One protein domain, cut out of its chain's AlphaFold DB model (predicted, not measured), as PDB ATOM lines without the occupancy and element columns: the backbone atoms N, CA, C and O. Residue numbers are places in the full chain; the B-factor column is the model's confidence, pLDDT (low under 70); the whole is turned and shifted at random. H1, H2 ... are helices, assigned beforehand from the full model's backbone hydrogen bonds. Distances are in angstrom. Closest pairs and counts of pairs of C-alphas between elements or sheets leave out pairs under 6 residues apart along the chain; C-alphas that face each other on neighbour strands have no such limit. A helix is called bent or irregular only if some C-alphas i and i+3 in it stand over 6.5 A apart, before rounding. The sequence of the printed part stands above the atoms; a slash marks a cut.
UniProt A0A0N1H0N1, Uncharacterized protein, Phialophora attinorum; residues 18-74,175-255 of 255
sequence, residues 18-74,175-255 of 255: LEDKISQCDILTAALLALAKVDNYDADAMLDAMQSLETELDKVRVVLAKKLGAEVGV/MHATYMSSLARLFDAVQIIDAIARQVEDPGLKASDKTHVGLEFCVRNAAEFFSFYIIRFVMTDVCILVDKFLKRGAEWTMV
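Overview. This is residues 18 to 74 and 175 to 255 of the 255 residues of an uncharacterized protein of Phialophora attinorum (UniProt A0A0N1H0N1). An up-and-down bundle of four helical rods, H1, H2, H3 and the first arm of H4, H4a, stands with its rods nearly aligned, and the last helix runs on past one end of the bundle as a long arm, of which residues 238 to 255 stick out free. Round the bundle the order is H1, H2, H4a, H3 and back to H1, with H1 across from H4a and H2 across from H3. The printed part has 138 residues with four named helices, H1 to H4 in chain order, and no named strand; the class is all helix. The whole is loose, with a radius of gyration of the C-alphas of 18.2 A, and spans 68 by 30 by 25 A, the arm adding to the length.

Along the chain. H1 holds residues 18 to 35, from C-alpha 18 at (114.322, 16.186, 50.941), and is 25.8 A long. H2, residues 43 to 68, is 35.5 A long. H3, residues 177 to 201, is 36.9 A long and begins at C-alpha 177 at (103.601, 16.495, 53.952). H4, residues 209 to 253, was assigned as one helix by its hydrogen bonds, but is bent: C-alphas 228 and 231 are 6.7 A apart. Its arms are H4a, residues 209 to 228, 28.8 A long, and H4b, residues 231 to 253, 32.1 A long, ending at C-alpha 253 at (98.896, -11.245, 52.472).

Arrangement. H1, H2, H3 and H4a form the up-and-down bundle, each running against the one before it. H1 and H2 are a helical hairpin and touch, opposite ways at a shallow tilt of 6 degrees; their closest C-alphas, Leu 35 and Ala 49, are 5.9 A apart. H1 and H3 touch, closest at the C-alphas of Thr 29 and Leu 186, 5.0 A, and run the same way at a shallow tilt of 34 degrees, only just short of steep. H2 and H4a touch, closest at the C-alphas of Leu 47 and Leu 215, 5.8 A, the same way at a shallow tilt of 24 degrees. H3 and H4a, a helical hairpin, touch with residues 193 to 200 of H3 alone; their closest C-alphas, Ala 197 and Val 219, are 6.3 A apart, and they run opposite ways at a shallow tilt of 29 degrees. H1 and H4a are apart, as are H2 and H3. H4b stands at a shallow tilt of 30 degrees to H4a and touches no helix. Every O i to N i+4 pair is within hydrogen-bond range in H1, H2 and H4a, against 18 of 21 in H3 and 18 of 19 in H4b.

Size, cuts and confidence. The C-alphas of Ser 208 and Val 255, the two farthest apart, are 68.7 A from each other. Without residues 238 to 255 the body spans 47 by 27 by 19 A. Residues 75 to 174 are not printed, and C-alphas 74 and 175 are 30.1 A apart across the cut. The links H1 to H2 and H3 to H4 are short. The mean pLDDT of the printed part is 88.6; residue 74, residues 203 to 207 and residues 251 to 255 are under 70.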
ATOM      1  N   LEU A  18     115.695  15.700  51.047       91.12
ATOM      2  CA  LEU A  18     114.322  16.186  50.941       91.12
ATOM      3  C   LEU A  18     114.219  17.702  51.162       91.12
ATOM      4  O   LEU A  18     113.525  18.367  50.405       91.12
ATOM      5  N   GLU A  19     114.962  18.252  52.123       91.81
ATOM      6  CA  GLU A  19     114.963  19.696  52.391       91.81
ATOM      7  C   GLU A  19     115.551  20.504  51.225       91.81
ATOM      8  O   GLU A  19     114.969  21.499  50.801       91.81
ATOM      9  N   ASP A  20     116.657  20.028  50.638       91.81
ATOM     10  CA  ASP A  20     117.237  20.643  49.440       91.81
ATOM     11  C   ASP A  20     116.217  20.610  48.283       91.81
ATOM     12  O   ASP A  20     116.020  21.623  47.614       91.81
ATOM     13  N   LYS A  21     115.519  19.479  48.072       93.62
ATOM     14  CA  LYS A  21     114.475  19.355  47.036       93.62
ATOM     15  C   LYS A  21     113.320  20.332  47.265       93.62
ATOM     16  O   LYS A  21     112.906  20.978  46.305       93.62
ATOM     17  N   ILE A  22     112.826  20.464  48.500       94.81
ATOM     18  CA  ILE A  22     111.775  21.434  48.861       94.81
ATOM     19  C   ILE A  22     112.237  22.850  48.540       94.81
ATOM     20  O   ILE A  22     111.545  23.571  47.829       94.81
ATOM     21  N   SER A  23     113.424  23.230  49.017       95.88
ATOM     22  CA  SER A  23     113.969  24.569  48.791       95.88
ATOM     23  C   SER A  23     114.083  24.892  47.298       95.88
ATOM     24  O   SER A  23     113.670  25.972  46.879       95.88
ATOM     25  N   GLN A  24     114.562  23.949  46.478       95.69
ATOM     26  CA  GLN A  24     114.632  24.143  45.026       95.69
ATOM     27  C   GLN A  24     113.244  24.255  44.378       95.69
ATOM     28  O   GLN A  24     113.036  25.113  43.524       95.69
ATOM     29  N   CYS A  25     112.278  23.427  44.788       96.12
ATOM     30  CA  CYS A  25     110.905  23.501  44.277       96.12
ATOM     31  C   CYS A  25     110.232  24.831  44.640       96.12
ATOM     32  O   CYS A  25     109.504  25.395  43.824       96.12
ATOM     33  N   ASP A  26     110.501  25.361  45.831       96.69
ATOM     34  CA  ASP A  26     109.939  26.629  46.294       96.69
ATOM     35  C   ASP A  26     110.536  27.831  45.542       96.69
ATOM     36  O   ASP A  26     109.787  28.736  45.169       96.69
ATOM     37  N   ILE A  27     111.841  27.808  45.232       96.69
ATOM     38  CA  ILE A  27     112.489  28.809  44.360       96.69
ATOM     39  C   ILE A  27     111.848  28.804  42.967       96.69
ATOM     40  O   ILE A  27     111.432  29.852  42.472       96.69
ATOM     41  N   LEU A  28     111.704  27.621  42.358       97.06
ATOM     42  CA  LEU A  28     111.069  27.479  41.044       97.06
ATOM     43  C   LEU A  28     109.617  27.957  41.056       97.06
ATOM     44  O   LEU A  28     109.192  28.672  40.154       97.06
ATOM     45  N   THR A  29     108.864  27.603  42.097       97.31
ATOM     46  CA  THR A  29     107.474  28.047  42.261       97.31
ATOM     47  C   THR A  29     107.401  29.571  42.331       97.31
ATOM     48  O   THR A  29     106.558  30.173  41.673       97.31
ATOM     49  N   ALA A  30     108.298  30.217  43.082       97.56
ATOM     50  CA  ALA A  30     108.339  31.674  43.167       97.56
ATOM     51  C   ALA A  30     108.641  32.332  41.809       97.56
ATOM     52  O   ALA A  30     107.979  33.306  41.451       97.56
ATOM     53  N   ALA A  31     109.582  31.777  41.038       96.88
ATOM     54  CA  ALA A  31     109.915  32.266  39.698       96.88
ATOM     55  C   ALA A  31     108.738  32.110  38.717       96.88
ATOM     56  O   ALA A  31     108.393  33.050  38.001       96.88
ATOM     57  N   LEU A  32     108.053  30.965  38.741       96.31
ATOM     58  CA  LEU A  32     106.865  30.720  37.917       96.31
ATOM     59  C   LEU A  32     105.702  31.649  38.288       96.31
ATOM     60  O   LEU A  32     105.035  32.195  37.416       96.31
ATOM     61  N   LEU A  33     105.481  31.899  39.580       96.19
ATOM     62  CA  LEU A  33     104.462  32.853  40.027       96.19
ATOM     63  C   LEU A  33     104.816  34.308  39.687       96.19
ATOM     64  O   LEU A  33     103.917  35.146  39.617       96.19
ATOM     65  N   ALA A  34     106.097  34.634  39.494       94.56
ATOM     66  CA  ALA A  34     106.506  35.935  38.972       94.56
ATOM     67  C   ALA A  34     106.175  36.059  37.477       94.56
ATOM     68  O   ALA A  34     105.616  37.076  37.073       94.56
ATOM     69  N   LEU A  35     106.423  35.002  36.697       93.81
ATOM     70  CA  LEU A  35     106.038  34.909  35.286       93.81
ATOM     71  C   LEU A  35     104.515  35.040  35.092       93.81
ATOM     72  O   LEU A  35     104.072  35.733  34.184       93.81
ATOM     73  N   ALA A  36     103.709  34.476  36.000       93.44
ATOM     74  CA  ALA A  36     102.242  34.580  35.975       93.44
ATOM     75  C   ALA A  36     101.694  36.019  36.008       93.44
ATOM     76  O   ALA A  36     100.534  36.249  35.672       93.44
ATOM     77  N   LYS A  37     102.485  36.974  36.513       93.12
ATOM     78  CA  LYS A  37     102.074  38.378  36.672       93.12
ATOM     79  C   LYS A  37     102.314  39.208  35.415       93.12
ATOM     80  O   LYS A  37     101.878  40.356  35.375       93.12
ATOM     81  N   VAL A  38     103.052  38.667  34.452       93.00
ATOM     82  CA  VAL A  38     103.418  39.359  33.219       93.00
ATOM     83  C   VAL A  38     102.225  39.358  32.275       93.00
ATOM     84  O   VAL A  38     101.452  38.402  32.231       93.00
ATOM     85  N   ASP A  39     102.049  40.459  31.550       86.69
ATOM     86  CA  ASP A  39     100.965  40.577  30.585       86.69
ATOM     87  C   ASP A  39     101.186  39.604  29.418       86.69
ATOM     88  O   ASP A  39     102.217  39.635  28.750       86.69
ATOM     89  N   ASN A  40     100.200  38.746  29.160       83.50
ATOM     90  CA  ASN A  40     100.261  37.754  28.090       83.50
ATOM     91  C   ASN A  40     100.115  38.380  26.694       83.50
ATOM     92  O   ASN A  40     100.404  37.711  25.704       83.50
ATOM     93  N   TYR A  41      99.660  39.633  26.584       83.19
ATOM     94  CA  TYR A  41      99.537  40.322  25.294       83.19
ATOM     95  C   TYR A  41     100.833  41.004  24.840       83.19
ATOM     96  O   TYR A  41     100.958  41.340  23.660       83.19
ATOM     97  N   ASP A  42     101.799  41.179  25.744       88.94
ATOM     98  CA  ASP A  42     103.109  41.751  25.442       88.94
ATOM     99  C   ASP A  42     104.143  40.630  25.262       88.94
ATOM    100  O   ASP A  42     104.705  40.093  26.218       88.94
ATOM    101  N   ALA A  43     104.380  40.255  24.002       89.06
ATOM    102  CA  ALA A  43     105.284  39.162  23.660       89.06
ATOM    103  C   ALA A  43     106.748  39.445  24.045       89.06
ATOM    104  O   ALA A  43     107.474  38.509  24.384       89.06
ATOM    105  N   ASP A  44     107.184  40.707  24.011       90.25
ATOM    106  CA  ASP A  44     108.561  41.069  24.357       90.25
ATOM    107  C   ASP A  44     108.759  41.045  25.881       90.25
ATOM    108  O   ASP A  44     109.756  40.497  26.359       90.25
ATOM    109  N   ALA A  45     107.781  41.535  26.654       92.12
ATOM    110  CA  ALA A  45     107.799  41.405  28.114       92.12
ATOM    111  C   ALA A  45     107.720  39.936  28.565       92.12
ATOM    112  O   ALA A  45     108.415  39.531  29.501       92.12
ATOM    113  N   MET A  46     106.909  39.119  27.883       92.75
ATOM    114  CA  MET A  46     106.818  37.683  28.155       92.75
ATOM    115  C   MET A  46     108.145  36.966  27.877       92.75
ATOM    116  O   MET A  46     108.563  36.113  28.665       92.75
ATOM    117  N   LEU A  47     108.835  37.322  26.786       93.12
ATOM    118  CA  LEU A  47     110.143  36.757  26.459       93.12
ATOM    119  C   LEU A  47     111.197  37.102  27.521       93.12
ATOM    120  O   LEU A  47     111.934  36.213  27.947       93.12
ATOM    121  N   ASP A  48     111.255  38.355  27.978       94.75
ATOM    122  CA  ASP A  48     112.195  38.780  29.028       94.75
ATOM    123  C   ASP A  48     111.939  38.032  30.351       94.75
ATOM    124  O   ASP A  48     112.854  37.512  30.996       94.75
ATOM    125  N   ALA A  49     110.667  37.860  30.718       95.12
ATOM    126  CA  ALA A  49     110.285  37.091  31.898       95.12
ATOM    127  C   ALA A  49     110.625  35.594  31.783       95.12
ATOM    128  O   ALA A  49     111.092  34.990  32.755       95.12
ATOM    129  N   MET A  50     110.446  34.997  30.602       94.88
ATOM    130  CA  MET A  50     110.862  33.619  30.314       94.88
ATOM    131  C   MET A  50     112.382  33.437  30.397       94.88
ATOM    132  O   MET A  50     112.852  32.428  30.925       94.88
ATOM    133  N   GLN A  51     113.158  34.420  29.945       95.44
ATOM    134  CA  GLN A  51     114.619  34.409  30.080       95.44
ATOM    135  C   GLN A  51     115.055  34.563  31.543       95.44
ATOM    136  O   GLN A  51     115.982  33.890  31.993       95.44
ATOM    137  N   SER A  52     114.354  35.386  32.326       95.94
ATOM    138  CA  SER A  52     114.572  35.469  33.775       95.94
ATOM    139  C   SER A  52     114.321  34.120  34.459       95.94
ATOM    140  O   SER A  52     115.164  33.649  35.230       95.94
ATOM    141  N   LEU A  53     113.227  33.433  34.099       96.38
ATOM    142  CA  LEU A  53     112.951  32.072  34.564       96.38
ATOM    143  C   LEU A  53     114.079  31.105  34.180       96.38
ATOM    144  O   LEU A  53     114.523  30.343  35.036       96.38
ATOM    145  N   GLU A  54     114.583  31.153  32.945       96.06
ATOM    146  CA  GLU A  54     115.702  30.318  32.487       96.06
ATOM    147  C   GLU A  54     116.947  30.474  33.373       96.06
ATOM    148  O   GLU A  54     117.560  29.472  33.751       96.06
ATOM    149  N   THR A  55     117.274  31.696  33.808       96.69
ATOM    150  CA  THR A  55     118.399  31.890  34.740       96.69
ATOM    151  C   THR A  55     118.176  31.209  36.093       96.69
ATOM    152  O   THR A  55     119.127  30.683  36.676       96.69
ATOM    153  N   GLU A  56     116.939  31.175  36.598       96.75
ATOM    154  CA  GLU A  56     116.595  30.434  37.816       96.75
ATOM    155  C   GLU A  56     116.632  28.916  37.583       96.75
ATOM    156  O   GLU A  56     117.160  28.182  38.424       96.75
ATOM    157  N   LEU A  57     116.168  28.438  36.421       95.81
ATOM    158  CA  LEU A  57     116.276  27.023  36.042       95.81
ATOM    159  C   LEU A  57     117.736  26.563  36.023       95.81
ATOM    160  O   LEU A  57     118.043  25.492  36.548       95.81
ATOM    161  N   ASP A  58     118.649  27.371  35.484       95.31
ATOM    162  CA  ASP A  58     120.075  27.038  35.443       95.31
ATOM    163  C   ASP A  58     120.721  27.031  36.835       95.31
ATOM    164  O   ASP A  58     121.491  26.117  37.157       95.31
ATOM    165  N   LYS A  59     120.366  27.981  37.711       95.12
ATOM    166  CA  LYS A  59     120.814  27.963  39.116       95.12
ATOM    167  C   LYS A  59     120.374  26.672  39.807       95.12
ATOM    168  O   LYS A  59     121.201  25.971  40.398       95.12
ATOM    169  N   VAL A  60     119.093  26.320  39.681       95.56
ATOM    170  CA  VAL A  60     118.531  25.107  40.288       95.56
ATOM    171  C   VAL A  60     119.133  23.849  39.660       95.56
ATOM    172  O   VAL A  60     119.476  22.908  40.378       95.56
ATOM    173  N   ARG A  61     119.354  23.832  38.340       92.75
ATOM    174  CA  ARG A  61     120.034  22.745  37.616       92.75
ATOM    175  C   ARG A  61     121.415  22.475  38.198       92.75
ATOM    176  O   ARG A  61     121.737  21.314  38.453       92.75
ATOM    177  N   VAL A  62     122.224  23.511  38.423       92.75
ATOM    178  CA  VAL A  62     123.574  23.365  38.994       92.75
ATOM    179  C   VAL A  62     123.509  22.794  40.410       92.75
ATOM    180  O   VAL A  62     124.267  21.877  40.742       92.75
ATOM    181  N   VAL A  63     122.580  23.281  41.237       92.75
ATOM    182  CA  VAL A  63     122.398  22.785  42.609       92.75
ATOM    183  C   VAL A  63     121.950  21.324  42.609       92.75
ATOM    184  O   VAL A  63     122.572  20.497  43.280       92.75
ATOM    185  N   LEU A  64     120.928  20.978  41.824       90.00
ATOM    186  CA  LEU A  64     120.415  19.612  41.732       90.00
ATOM    187  C   LEU A  64     121.456  18.657  41.145       90.00
ATOM    188  O   LEU A  64     121.658  17.586  41.704       90.00
ATOM    189  N   ALA A  65     122.178  19.042  40.092       89.38
ATOM    190  CA  ALA A  65     123.251  18.217  39.535       89.38
ATOM    191  C   ALA A  65     124.360  17.957  40.565       89.38
ATOM    192  O   ALA A  65     124.831  16.832  40.699       89.38
ATOM    193  N   LYS A  66     124.741  18.970  41.353       89.62
ATOM    194  CA  LYS A  66     125.769  18.826  42.392       89.62
ATOM    195  C   LYS A  66     125.316  17.948  43.562       89.62
ATOM    196  O   LYS A  66     126.129  17.229  44.136       89.62
ATOM    197  N   LYS A  67     124.044  18.044  43.949       87.69
ATOM    198  CA  LYS A  67     123.492  17.379  45.139       87.69
ATOM    199  C   LYS A  67     122.986  15.968  44.847       87.69
ATOM    200  O   LYS A  67     123.194  15.070  45.657       87.69
ATOM    201  N   LEU A  68     122.321  15.778  43.710       83.44
ATOM    202  CA  LEU A  68     121.664  14.530  43.322       83.44
ATOM    203  C   LEU A  68     122.465  13.735  42.278       83.44
ATOM    204  O   LEU A  68     122.256  12.530  42.182       83.44
ATOM    205  N   GLY A  69     123.401  14.360  41.554       75.38
ATOM    206  CA  GLY A  69     124.432  13.699  40.740       75.38
ATOM    207  C   GLY A  69     123.908  12.666  39.742       75.38
ATOM    208  O   GLY A  69     123.588  12.999  38.608       75.38
ATOM    209  N   ALA A  70     123.855  11.402  40.162       71.19
ATOM    210  CA  ALA A  70     123.388  10.279  39.352       71.19
ATOM    211  C   ALA A  70     121.854  10.204  39.208       71.19
ATOM    212  O   ALA A  70     121.350   9.564  38.292       71.19
ATOM    213  N   GLU A  71     121.093  10.853  40.090       71.88
ATOM    214  CA  GLU A  71     119.626  10.736  40.125       71.88
ATOM    215  C   GLU A  71     118.915  11.728  39.186       71.88
ATOM    216  O   GLU A  71     117.706  11.627  38.983       71.88
ATOM    217  N   VAL A  72     119.639  12.701  38.622       78.75
ATOM    218  CA  VAL A  72     119.096  13.779  37.776       78.75
ATOM    219  C   VAL A  72     120.012  14.084  36.591       78.75
ATOM    220  O   VAL A  72     121.217  13.856  36.646       78.75
ATOM    221  N   GLY A  73     119.447  14.649  35.525       70.88
ATOM    222  CA  GLY A  73     120.187  15.110  34.351       70.88
ATOM    223  C   GLY A  73     120.174  14.147  33.158       70.88
ATOM    224  O   GLY A  73     119.631  13.042  33.197       70.88
ATOM    225  N   VAL A  74     120.783  14.603  32.060       64.50
ATOM    226  CA  VAL A  74     120.715  13.965  30.730       64.50
ATOM    227  C   VAL A  74     121.513  12.656  30.657       64.50
ATOM    228  O   VAL A  74     121.219  11.798  29.831       64.50
ATOM    229  N   MET A 175     103.439  11.494  56.255       73.88
ATOM    230  CA  MET A 175     104.890  11.573  56.207       73.88
ATOM    231  C   MET A 175     105.273  12.382  54.965       73.88
ATOM    232  O   MET A 175     104.666  12.227  53.908       73.88
ATOM    233  N   HIS A 176     106.253  13.277  55.097       83.25
ATOM    234  CA  HIS A 176     106.698  14.151  54.002       83.25
ATOM    235  C   HIS A 176     105.632  15.148  53.492       83.25
ATOM    236  O   HIS A 176     105.704  15.589  52.346       83.25
ATOM    237  N   ALA A 177     104.667  15.556  54.331       84.94
ATOM    238  CA  ALA A 177     103.601  16.495  53.952       84.94
ATOM    239  C   ALA A 177     104.116  17.816  53.344       84.94
ATOM    240  O   ALA A 177     103.567  18.288  52.350       84.94
ATOM    241  N   THR A 178     105.187  18.391  53.899       90.19
ATOM    242  CA  THR A 178     105.801  19.628  53.382       90.19
ATOM    243  C   THR A 178     106.362  19.436  51.975       90.19
ATOM    244  O   THR A 178     106.152  20.280  51.108       90.19
ATOM    245  N   TYR A 179     107.003  18.292  51.721       91.81
ATOM    246  CA  TYR A 179     107.516  17.942  50.398       91.81
ATOM    247  C   TYR A 179     106.391  17.770  49.381       91.81
ATOM    248  O   TYR A 179     106.436  18.362  48.306       91.81
ATOM    249  N   MET A 180     105.337  17.039  49.751       90.19
ATOM    250  CA  MET A 180     104.160  16.862  48.900       90.19
ATOM    251  C   MET A 180     103.478  18.202  48.586       90.19
ATOM    252  O   MET A 180     103.088  18.439  47.447       90.19
ATOM    253  N   SER A 181     103.363  19.092  49.577       91.69
ATOM    254  CA  SER A 181     102.801  20.436  49.399       91.69
ATOM    255  C   SER A 181     103.657  21.304  48.470       91.69
ATOM    256  O   SER A 181     103.125  21.975  47.588       91.69
ATOM    257  N   SER A 182     104.985  21.267  48.620       94.69
ATOM    258  CA  SER A 182     105.918  21.971  47.729       94.69
ATOM    259  C   SER A 182     105.814  21.467  46.283       94.69
ATOM    260  O   SER A 182     105.621  22.272  45.374       94.69
ATOM    261  N   LEU A 183     105.799  20.146  46.067       94.38
ATOM    262  CA  LEU A 183     105.597  19.562  44.737       94.38
ATOM    263  C   LEU A 183     104.239  19.923  44.130       94.38
ATOM    264  O   LEU A 183     104.170  20.247  42.948       94.38
ATOM    265  N   ALA A 184     103.163  19.878  44.918       94.00
ATOM    266  CA  ALA A 184     101.830  20.232  44.438       94.00
ATOM    267  C   ALA A 184     101.777  21.691  43.961       94.00
ATOM    268  O   ALA A 184     101.275  21.951  42.872       94.00
ATOM    269  N   ARG A 185     102.355  22.621  44.735       96.00
ATOM    270  CA  ARG A 185     102.464  24.035  44.342       96.00
ATOM    271  C   ARG A 185     103.325  24.222  43.094       96.00
ATOM    272  O   ARG A 185     102.950  25.003  42.227       96.00
ATOM    273  N   LEU A 186     104.435  23.491  42.982       96.69
ATOM    274  CA  LEU A 186     105.295  23.545  41.803       96.69
ATOM    275  C   LEU A 186     104.542  23.085  40.550       96.69
ATOM    276  O   LEU A 186     104.531  23.801  39.558       96.69
ATOM    277  N   PHE A 187     103.896  21.917  40.588       95.50
ATOM    278  CA  PHE A 187     103.168  21.394  39.427       95.50
ATOM    279  C   PHE A 187     101.949  22.239  39.055       95.50
ATOM    280  O   PHE A 187     101.615  22.321  37.877       95.50
ATOM    281  N   ASP A 188     101.315  22.888  40.031       96.25
ATOM    282  CA  ASP A 188     100.268  23.869  39.758       96.25
ATOM    283  C   ASP A 188     100.836  25.089  39.018       96.25
ATOM    284  O   ASP A 188     100.356  25.447  37.945       96.25
ATOM    285  N   ALA A 189     101.945  25.652  39.507       96.06
ATOM    286  CA  ALA A 189     102.609  26.787  38.868       96.06
ATOM    287  C   ALA A 189     103.185  26.455  37.474       96.06
ATOM    288  O   ALA A 189     103.197  27.305  36.589       96.06
ATOM    289  N   VAL A 190     103.630  25.218  37.228       96.12
ATOM    290  CA  VAL A 190     104.151  24.796  35.910       96.12
ATOM    291  C   VAL A 190     103.087  24.873  34.809       96.12
ATOM    292  O   VAL A 190     103.448  25.049  33.646       96.12
ATOM    293  N   GLN A 191     101.791  24.834  35.146       95.31
ATOM    294  CA  GLN A 191     100.713  25.026  34.164       95.31
ATOM    295  C   GLN A 191     100.811  26.374  33.433       95.31
ATOM    296  O   GLN A 191     100.324  26.497  32.313       95.31
ATOM    297  N   ILE A 192     101.489  27.367  34.020       94.38
ATOM    298  CA  ILE A 192     101.765  28.657  33.376       94.38
ATOM    299  C   ILE A 192     102.634  28.468  32.124       94.38
ATOM    300  O   ILE A 192     102.343  29.056  31.088       94.38
ATOM    301  N   ILE A 193     103.659  27.609  32.178       94.38
ATOM    302  CA  ILE A 193     104.509  27.316  31.009       94.38
ATOM    303  C   ILE A 193     103.688  26.635  29.911       94.38
ATOM    304  O   ILE A 193     103.842  26.960  28.742       94.38
ATOM    305  N   ASP A 194     102.804  25.708  30.283       93.38
ATOM    306  CA  ASP A 194     101.930  24.996  29.345       93.38
ATOM    307  C   ASP A 194     100.905  25.935  28.680       93.38
ATOM    308  O   ASP A 194     100.644  25.829  27.483       93.38
ATOM    309  N   ALA A 195     100.371  26.911  29.421       91.94
ATOM    310  CA  ALA A 195      99.533  27.965  28.852       91.94
ATOM    311  C   ALA A 195     100.303  28.816  27.827       91.94
ATOM    312  O   ALA A 195      99.794  29.070  26.736       91.94
ATOM    313  N   ILE A 196     101.544  29.189  28.149       90.88
ATOM    314  CA  ILE A 196     102.404  29.974  27.253       90.88
ATOM    315  C   ILE A 196     102.796  29.157  26.018       90.88
ATOM    316  O   ILE A 196     102.754  29.683  24.913       90.88
ATOM    317  N   ALA A 197     103.095  27.864  26.169       91.75
ATOM    318  CA  ALA A 197     103.397  26.972  25.051       91.75
ATOM    319  C   ALA A 197     102.263  26.951  24.013       91.75
ATOM    320  O   ALA A 197     102.511  27.177  22.831       91.75
ATOM    321  N   ARG A 198     101.009  26.784  24.462       90.62
ATOM    322  CA  ARG A 198      99.835  26.837  23.572       90.62
ATOM    323  C   ARG A 198      99.688  28.194  22.889       90.62
ATOM    324  O   ARG A 198      99.375  28.256  21.709       90.62
ATOM    325  N   GLN A 199      99.936  29.277  23.623       87.12
ATOM    326  CA  GLN A 199      99.824  30.629  23.083       87.12
ATOM    327  C   GLN A 199     100.894  30.938  22.025       87.12
ATOM    328  O   GLN A 199     100.629  31.689  21.091       87.12
ATOM    329  N   VAL A 200     102.094  30.372  22.169       85.94
ATOM    330  CA  VAL A 200     103.181  30.497  21.187       85.94
ATOM    331  C   VAL A 200     102.876  29.687  19.923       85.94
ATOM    332  O   VAL A 200     103.215  30.123  18.826       85.94
ATOM    333  N   GLU A 201     102.204  28.541  20.050       82.25
ATOM    334  CA  GLU A 201     101.742  27.737  18.907       82.25
ATOM    335  C   GLU A 201     100.554  28.385  18.165       82.25
ATOM    336  O   GLU A 201     100.365  28.143  16.969       82.25
ATOM    337  N   ASP A 202      99.775  29.233  18.843       80.00
ATOM    338  CA  ASP A 202      98.636  29.930  18.251       80.00
ATOM    339  C   ASP A 202      99.067  31.168  17.425       80.00
ATOM    340  O   ASP A 202      99.656  32.116  17.953       80.00
ATOM    341  N   PRO A 203      98.670  31.275  16.139       61.06
ATOM    342  CA  PRO A 203      99.057  32.382  15.251       61.06
ATOM    343  C   PRO A 203      98.445  33.747  15.628       61.06
ATOM    344  O   PRO A 203      98.652  34.741  14.932       61.06
ATOM    345  N   GLY A 204      97.659  33.809  16.708       62.78
ATOM    346  CA  GLY A 204      97.047  35.035  17.221       62.78
ATOM    347  C   GLY A 204      98.019  35.960  17.962       62.78
ATOM    348  O   GLY A 204      97.702  37.139  18.148       62.78
ATOM    349  N   LEU A 205      99.196  35.464  18.365       64.44
ATOM    350  CA  LEU A 205     100.204  36.265  19.053       64.44
ATOM    351  C   LEU A 205     100.987  37.111  18.040       64.44
ATOM    352  O   LEU A 205     101.851  36.619  17.318       64.44
ATOM    353  N   LYS A 206     100.680  38.410  17.968       63.72
ATOM    354  CA  LYS A 206     101.381  39.365  17.094       63.72
ATOM    355  C   LYS A 206     102.773  39.688  17.651       63.72
ATOM    356  O   LYS A 206     102.985  40.764  18.199       63.72
ATOM    357  N   ALA A 207     103.705  38.753  17.519       67.94
ATOM    358  CA  ALA A 207     105.102  38.920  17.899       67.94
ATOM    359  C   ALA A 207     105.990  39.061  16.654       67.94
ATOM    360  O   ALA A 207     105.646  38.592  15.570       67.94
ATOM    361  N   SER A 208     107.148  39.706  16.803       79.25
ATOM    362  CA  SER A 208     108.206  39.634  15.788       79.25
ATOM    363  C   SER A 208     108.689  38.187  15.650       79.25
ATOM    364  O   SER A 208     108.796  37.494  16.664       79.25
ATOM    365  N   ASP A 209     109.063  37.747  14.441       83.38
ATOM    366  CA  ASP A 209     109.597  36.394  14.188       83.38
ATOM    367  C   ASP A 209     110.717  36.021  15.175       83.38
ATOM    368  O   ASP A 209     110.829  34.885  15.629       83.38
ATOM    369  N   LYS A 210     111.547  37.000  15.559       87.62
ATOM    370  CA  LYS A 210     112.627  36.792  16.530       87.62
ATOM    371  C   LYS A 210     112.103  36.503  17.941       87.62
ATOM    372  O   LYS A 210     112.668  35.656  18.629       87.62
ATOM    373  N   THR A 211     111.070  37.219  18.374       89.75
ATOM    374  CA  THR A 211     110.471  37.075  19.709       89.75
ATOM    375  C   THR A 211     109.750  35.735  19.822       89.75
ATOM    376  O   THR A 211     109.916  35.029  20.814       89.75
ATOM    377  N   HIS A 212     109.040  35.341  18.761       89.69
ATOM    378  CA  HIS A 212     108.366  34.044  18.660       89.69
ATOM    379  C   HIS A 212     109.343  32.864  18.785       89.69
ATOM    380  O   HIS A 212     109.186  32.025  19.671       89.69
ATOM    381  N   VAL A 213     110.431  32.866  18.005       91.56
ATOM    382  CA  VAL A 213     111.472  31.820  18.088       91.56
ATOM    383  C   VAL A 213     112.155  31.796  19.463       91.56
ATOM    384  O   VAL A 213     112.513  30.728  19.964       91.56
ATOM    385  N   GLY A 214     112.343  32.961  20.091       92.56
ATOM    386  CA  GLY A 214     112.880  33.052  21.451       92.56
ATOM    387  C   GLY A 214     111.979  32.366  22.481       92.56
ATOM    388  O   GLY A 214     112.464  31.597  23.308       92.56
ATOM    389  N   LEU A 215     110.668  32.595  22.385       92.38
ATOM    390  CA  LEU A 215     109.664  31.975  23.248       92.38
ATOM    391  C   LEU A 215     109.628  30.451  23.085       92.38
ATOM    392  O   LEU A 215     109.671  29.738  24.090       92.38
ATOM    393  N   GLU A 216     109.627  29.943  21.848       92.62
ATOM    394  CA  GLU A 216     109.690  28.495  21.588       92.62
ATOM    395  C   GLU A 216     110.922  27.851  22.234       92.62
ATOM    396  O   GLU A 216     110.837  26.785  22.853       92.62
ATOM    397  N   PHE A 217     112.078  28.514  22.121       93.75
ATOM    398  CA  PHE A 217     113.317  28.025  22.714       93.75
ATOM    399  C   PHE A 217     113.239  27.966  24.246       93.75
ATOM    400  O   PHE A 217     113.580  26.933  24.829       93.75
ATOM    401  N   CYS A 218     112.749  29.026  24.900       94.12
ATOM    402  CA  CYS A 218     112.607  29.062  26.359       94.12
ATOM    403  C   CYS A 218     111.625  27.995  26.867       94.12
ATOM    404  O   CYS A 218     111.940  27.275  27.819       94.12
ATOM    405  N   VAL A 219     110.473  27.827  26.206       94.75
ATOM    406  CA  VAL A 219     109.482  26.790  26.550       94.75
ATOM    407  C   VAL A 219     110.091  25.394  26.425       94.75
ATOM    408  O   VAL A 219     109.949  24.562  27.328       94.75
ATOM    409  N   ARG A 220     110.828  25.131  25.338       94.19
ATOM    410  CA  ARG A 220     111.497  23.843  25.134       94.19
ATOM    411  C   ARG A 220     112.572  23.579  26.189       94.19
ATOM    412  O   ARG A 220     112.618  22.475  26.733       94.19
ATOM    413  N   ASN A 221     113.408  24.569  26.502       94.88
ATOM    414  CA  ASN A 221     114.433  24.428  27.538       94.88
ATOM    415  C   ASN A 221     113.802  24.164  28.917       94.88
ATOM    416  O   ASN A 221     114.241  23.271  29.645       94.88
ATOM    417  N   ALA A 222     112.712  24.865  29.247       95.94
ATOM    418  CA  ALA A 222     111.956  24.607  30.466       95.94
ATOM    419  C   ALA A 222     111.423  23.164  30.504       95.94
ATOM    420  O   ALA A 222     111.620  22.461  31.498       95.94
ATOM    421  N   ALA A 223     110.825  22.675  29.412       95.00
ATOM    422  CA  ALA A 223     110.338  21.298  29.322       95.00
ATOM    423  C   ALA A 223     111.457  20.257  29.530       95.00
ATOM    424  O   ALA A 223     111.283  19.288  30.281       95.00
ATOM    425  N   GLU A 224     112.628  20.470  28.925       93.69
ATOM    426  CA  GLU A 224     113.801  19.607  29.114       93.69
ATOM    427  C   GLU A 224     114.285  19.619  30.572       93.69
ATOM    428  O   GLU A 224     114.577  18.561  31.142       93.69
ATOM    429  N   PHE A 225     114.315  20.788  31.215       95.19
ATOM    430  CA  PHE A 225     114.652  20.904  32.633       95.19
ATOM    431  C   PHE A 225     113.683  20.109  33.524       95.19
ATOM    432  O   PHE A 225     114.127  19.284  34.332       95.19
ATOM    433  N   PHE A 226     112.368  20.296  33.362       95.25
ATOM    434  CA  PHE A 226     111.374  19.588  34.177       95.25
ATOM    435  C   PHE A 226     111.437  18.074  33.969       95.25
ATOM    436  O   PHE A 226     111.357  17.327  34.945       95.25
ATOM    437  N   SER A 227     111.654  17.616  32.736       92.31
ATOM    438  CA  SER A 227     111.801  16.192  32.423       92.31
ATOM    439  C   SER A 227     113.051  15.578  33.063       92.31
ATOM    440  O   SER A 227     112.965  14.579  33.788       92.31
ATOM    441  N   PHE A 228     114.223  16.184  32.849       91.62
ATOM    442  CA  PHE A 228     115.496  15.580  33.257       91.62
ATOM    443  C   PHE A 228     115.840  15.767  34.732       91.62
ATOM    444  O   PHE A 228     116.600  14.963  35.277       91.62
ATOM    445  N   TYR A 229     115.304  16.798  35.383       92.94
ATOM    446  CA  TYR A 229     115.609  17.095  36.779       92.94
ATOM    447  C   TYR A 229     114.411  16.793  37.668       92.94
ATOM    448  O   TYR A 229     114.477  15.854  38.460       92.94
ATOM    449  N   ILE A 230     113.313  17.536  37.515       94.75
ATOM    450  CA  ILE A 230     112.185  17.489  38.456       94.75
ATOM    451  C   ILE A 230     111.467  16.140  38.413       94.75
ATOM    452  O   ILE A 230     111.465  15.401  39.397       94.75
ATOM    453  N   ILE A 231     110.905  15.780  37.260       93.94
ATOM    454  CA  ILE A 231     110.151  14.533  37.085       93.94
ATOM    455  C   ILE A 231     111.046  13.334  37.397       93.94
ATOM    456  O   ILE A 231     110.601  12.385  38.039       93.94
ATOM    457  N   ARG A 232     112.326  13.393  37.017       90.50
ATOM    458  CA  ARG A 232     113.301  12.330  37.277       90.50
ATOM    459  C   ARG A 232     113.435  12.018  38.771       90.50
ATOM    460  O   ARG A 232     113.187  10.876  39.158       90.50
ATOM    461  N   PHE A 233     113.762  13.002  39.615       92.12
ATOM    462  CA  PHE A 233     113.924  12.722  41.046       92.12
ATOM    463  C   PHE A 233     112.592  12.410  41.732       92.12
ATOM    464  O   PHE A 233     112.578  11.625  42.682       92.12
ATOM    465  N   VAL A 234     111.483  13.007  41.274       93.31
ATOM    466  CA  VAL A 234     110.147  12.716  41.815       93.31
ATOM    467  C   VAL A 234     109.795  11.258  41.539       93.31
ATOM    468  O   VAL A 234     109.351  10.557  42.445       93.31
ATOM    469  N   MET A 235     110.057  10.767  40.326       91.12
ATOM    470  CA  MET A 235     109.840   9.365  39.974       91.12
ATOM    471  C   MET A 235     110.727   8.427  40.793       91.12
ATOM    472  O   MET A 235     110.223   7.416  41.275       91.12
ATOM    473  N   THR A 236     112.001   8.764  41.025       91.00
ATOM    474  CA  THR A 236     112.861   7.984  41.935       91.00
ATOM    475  C   THR A 236     112.251   7.889  43.337       91.00
ATOM    476  O   THR A 236     112.148   6.793  43.892       91.00
ATOM    477  N   ASP A 237     111.805   9.011  43.909       91.38
ATOM    478  CA  ASP A 237     111.216   9.029  45.253       91.38
ATOM    479  C   ASP A 237     109.916   8.221  45.317       91.38
ATOM    480  O   ASP A 237     109.711   7.434  46.244       91.38
ATOM    481  N   VAL A 238     109.055   8.379  44.309       91.00
ATOM    482  CA  VAL A 238     107.800   7.632  44.194       91.00
ATOM    483  C   VAL A 238     108.073   6.134  44.060       91.00
ATOM    484  O   VAL A 238     107.419   5.351  44.744       91.00
ATOM    485  N   CYS A 239     109.064   5.715  43.270       90.50
ATOM    486  CA  CYS A 239     109.459   4.307  43.165       90.50
ATOM    487  C   CYS A 239     109.897   3.728  44.519       90.50
ATOM    488  O   CYS A 239     109.487   2.623  44.870       90.50
ATOM    489  N   ILE A 240     110.670   4.479  45.314       90.12
ATOM    490  CA  ILE A 240     111.081   4.055  46.664       90.12
ATOM    491  C   ILE A 240     109.865   3.921  47.593       90.12
ATOM    492  O   ILE A 240     109.766   2.953  48.353       90.12
ATOM    493  N   LEU A 241     108.934   4.880  47.543       89.31
ATOM    494  CA  LEU A 241     107.706   4.842  48.345       89.31
ATOM    495  C   LEU A 241     106.821   3.655  47.960       89.31
ATOM    496  O   LEU A 241     106.330   2.949  48.842       89.31
ATOM    497  N   VAL A 242     106.659   3.403  46.660       89.62
ATOM    498  CA  VAL A 242     105.873   2.283  46.127       89.62
ATOM    499  C   VAL A 242     106.501   0.943  46.509       89.62
ATOM    500  O   VAL A 242     105.786   0.082  47.012       89.62
ATOM    501  N   ASP A 243     107.819   0.766  46.372       88.94
ATOM    502  CA  ASP A 243     108.509  -0.470  46.787       88.94
ATOM    503  C   ASP A 243     108.285  -0.770  48.280       88.94
ATOM    504  O   ASP A 243     107.949  -1.890  48.670       88.94
ATOM    505  N   LYS A 244     108.387   0.257  49.132       88.19
ATOM    506  CA  LYS A 244     108.138   0.126  50.575       88.19
ATOM    507  C   LYS A 244     106.670  -0.115  50.913       88.19
ATOM    508  O   LYS A 244     106.387  -0.820  51.885       88.19
ATOM    509  N   PHE A 245     105.750   0.471  50.152       86.81
ATOM    510  CA  PHE A 245     104.318   0.227  50.289       86.81
ATOM    511  C   PHE A 245     103.974  -1.223  49.925       86.81
ATOM    512  O   PHE A 245     103.337  -1.911  50.719       86.81
ATOM    513  N   LEU A 246     104.460  -1.706  48.777       88.25
ATOM    514  CA  LEU A 246     104.195  -3.057  48.277       88.25
ATOM    515  C   LEU A 246     104.796  -4.137  49.176       88.25
ATOM    516  O   LEU A 246     104.100  -5.092  49.506       88.25
ATOM    517  N   LYS A 247     106.042  -3.966  49.639       86.62
ATOM    518  CA  LYS A 247     106.671  -4.903  50.591       86.62
ATOM    519  C   LYS A 247     105.858  -5.040  51.869       86.62
ATOM    520  O   LYS A 247     105.615  -6.149  52.323       86.62
ATOM    521  N   ARG A 248     105.371  -3.916  52.401       81.94
ATOM    522  CA  ARG A 248     104.502  -3.929  53.577       81.94
ATOM    523  C   ARG A 248     103.152  -4.574  53.276       81.94
ATOM    524  O   ARG A 248     102.669  -5.318  54.106       81.94
ATOM    525  N   GLY A 249     102.551  -4.316  52.113       78.44
ATOM    526  CA  GLY A 249     101.308  -4.972  51.690       78.44
ATOM    527  C   GLY A 249     101.444  -6.495  51.581       78.44
ATOM    528  O   GLY A 249     100.563  -7.212  52.041       78.44
ATOM    529  N   ALA A 250     102.571  -6.975  51.049       74.50
ATOM    530  CA  ALA A 250     102.859  -8.400  50.900       74.50
ATOM    531  C   ALA A 250     102.971  -9.137  52.249       74.50
ATOM    532  O   ALA A 250     102.529 -10.281  52.355       74.50
ATOM    533  N   GLU A 251     103.495  -8.473  53.287       68.75
ATOM    534  CA  GLU A 251     103.542  -9.008  54.659       68.75
ATOM    535  C   GLU A 251     102.136  -9.299  55.214       68.75
ATOM    536  O   GLU A 251     101.965 -10.271  55.940       68.75
ATOM    537  N   TRP A 252     101.117  -8.513  54.843       64.94
ATOM    538  CA  TRP A 252      99.731  -8.733  55.285       64.94
ATOM    539  C   TRP A 252      99.000  -9.824  54.497       64.94
ATOM    540  O   TRP A 252      97.964 -10.300  54.950       64.94
ATOM    541  N   THR A 253      99.507 -10.210  53.323       61.41
ATOM    542  CA  THR A 253      98.896 -11.245  52.472       61.41
ATOM    543  C   THR A 253      99.512 -12.635  52.640       61.41
ATOM    544  O   THR A 253      98.927 -13.597  52.162       61.41
ATOM    545  N   MET A 254     100.681 -12.753  53.282       53.22
ATOM    546  CA  MET A 254     101.349 -14.039  53.553       53.22
ATOM    547  C   MET A 254     101.105 -14.580  54.977       53.22
ATOM    548  O   MET A 254     101.870 -15.423  55.444       53.22
ATOM    549  N   VAL A 255     100.069 -14.096  55.668       47.22
ATOM    550  CA  VAL A 255      99.608 -14.646  56.957       47.22
ATOM    551  C   VAL A 255      98.490 -15.650  56.728       47.22
ATOM    552  O   VAL A 255      97.582 -15.326  55.931       47.22
TER     553      VAL A 255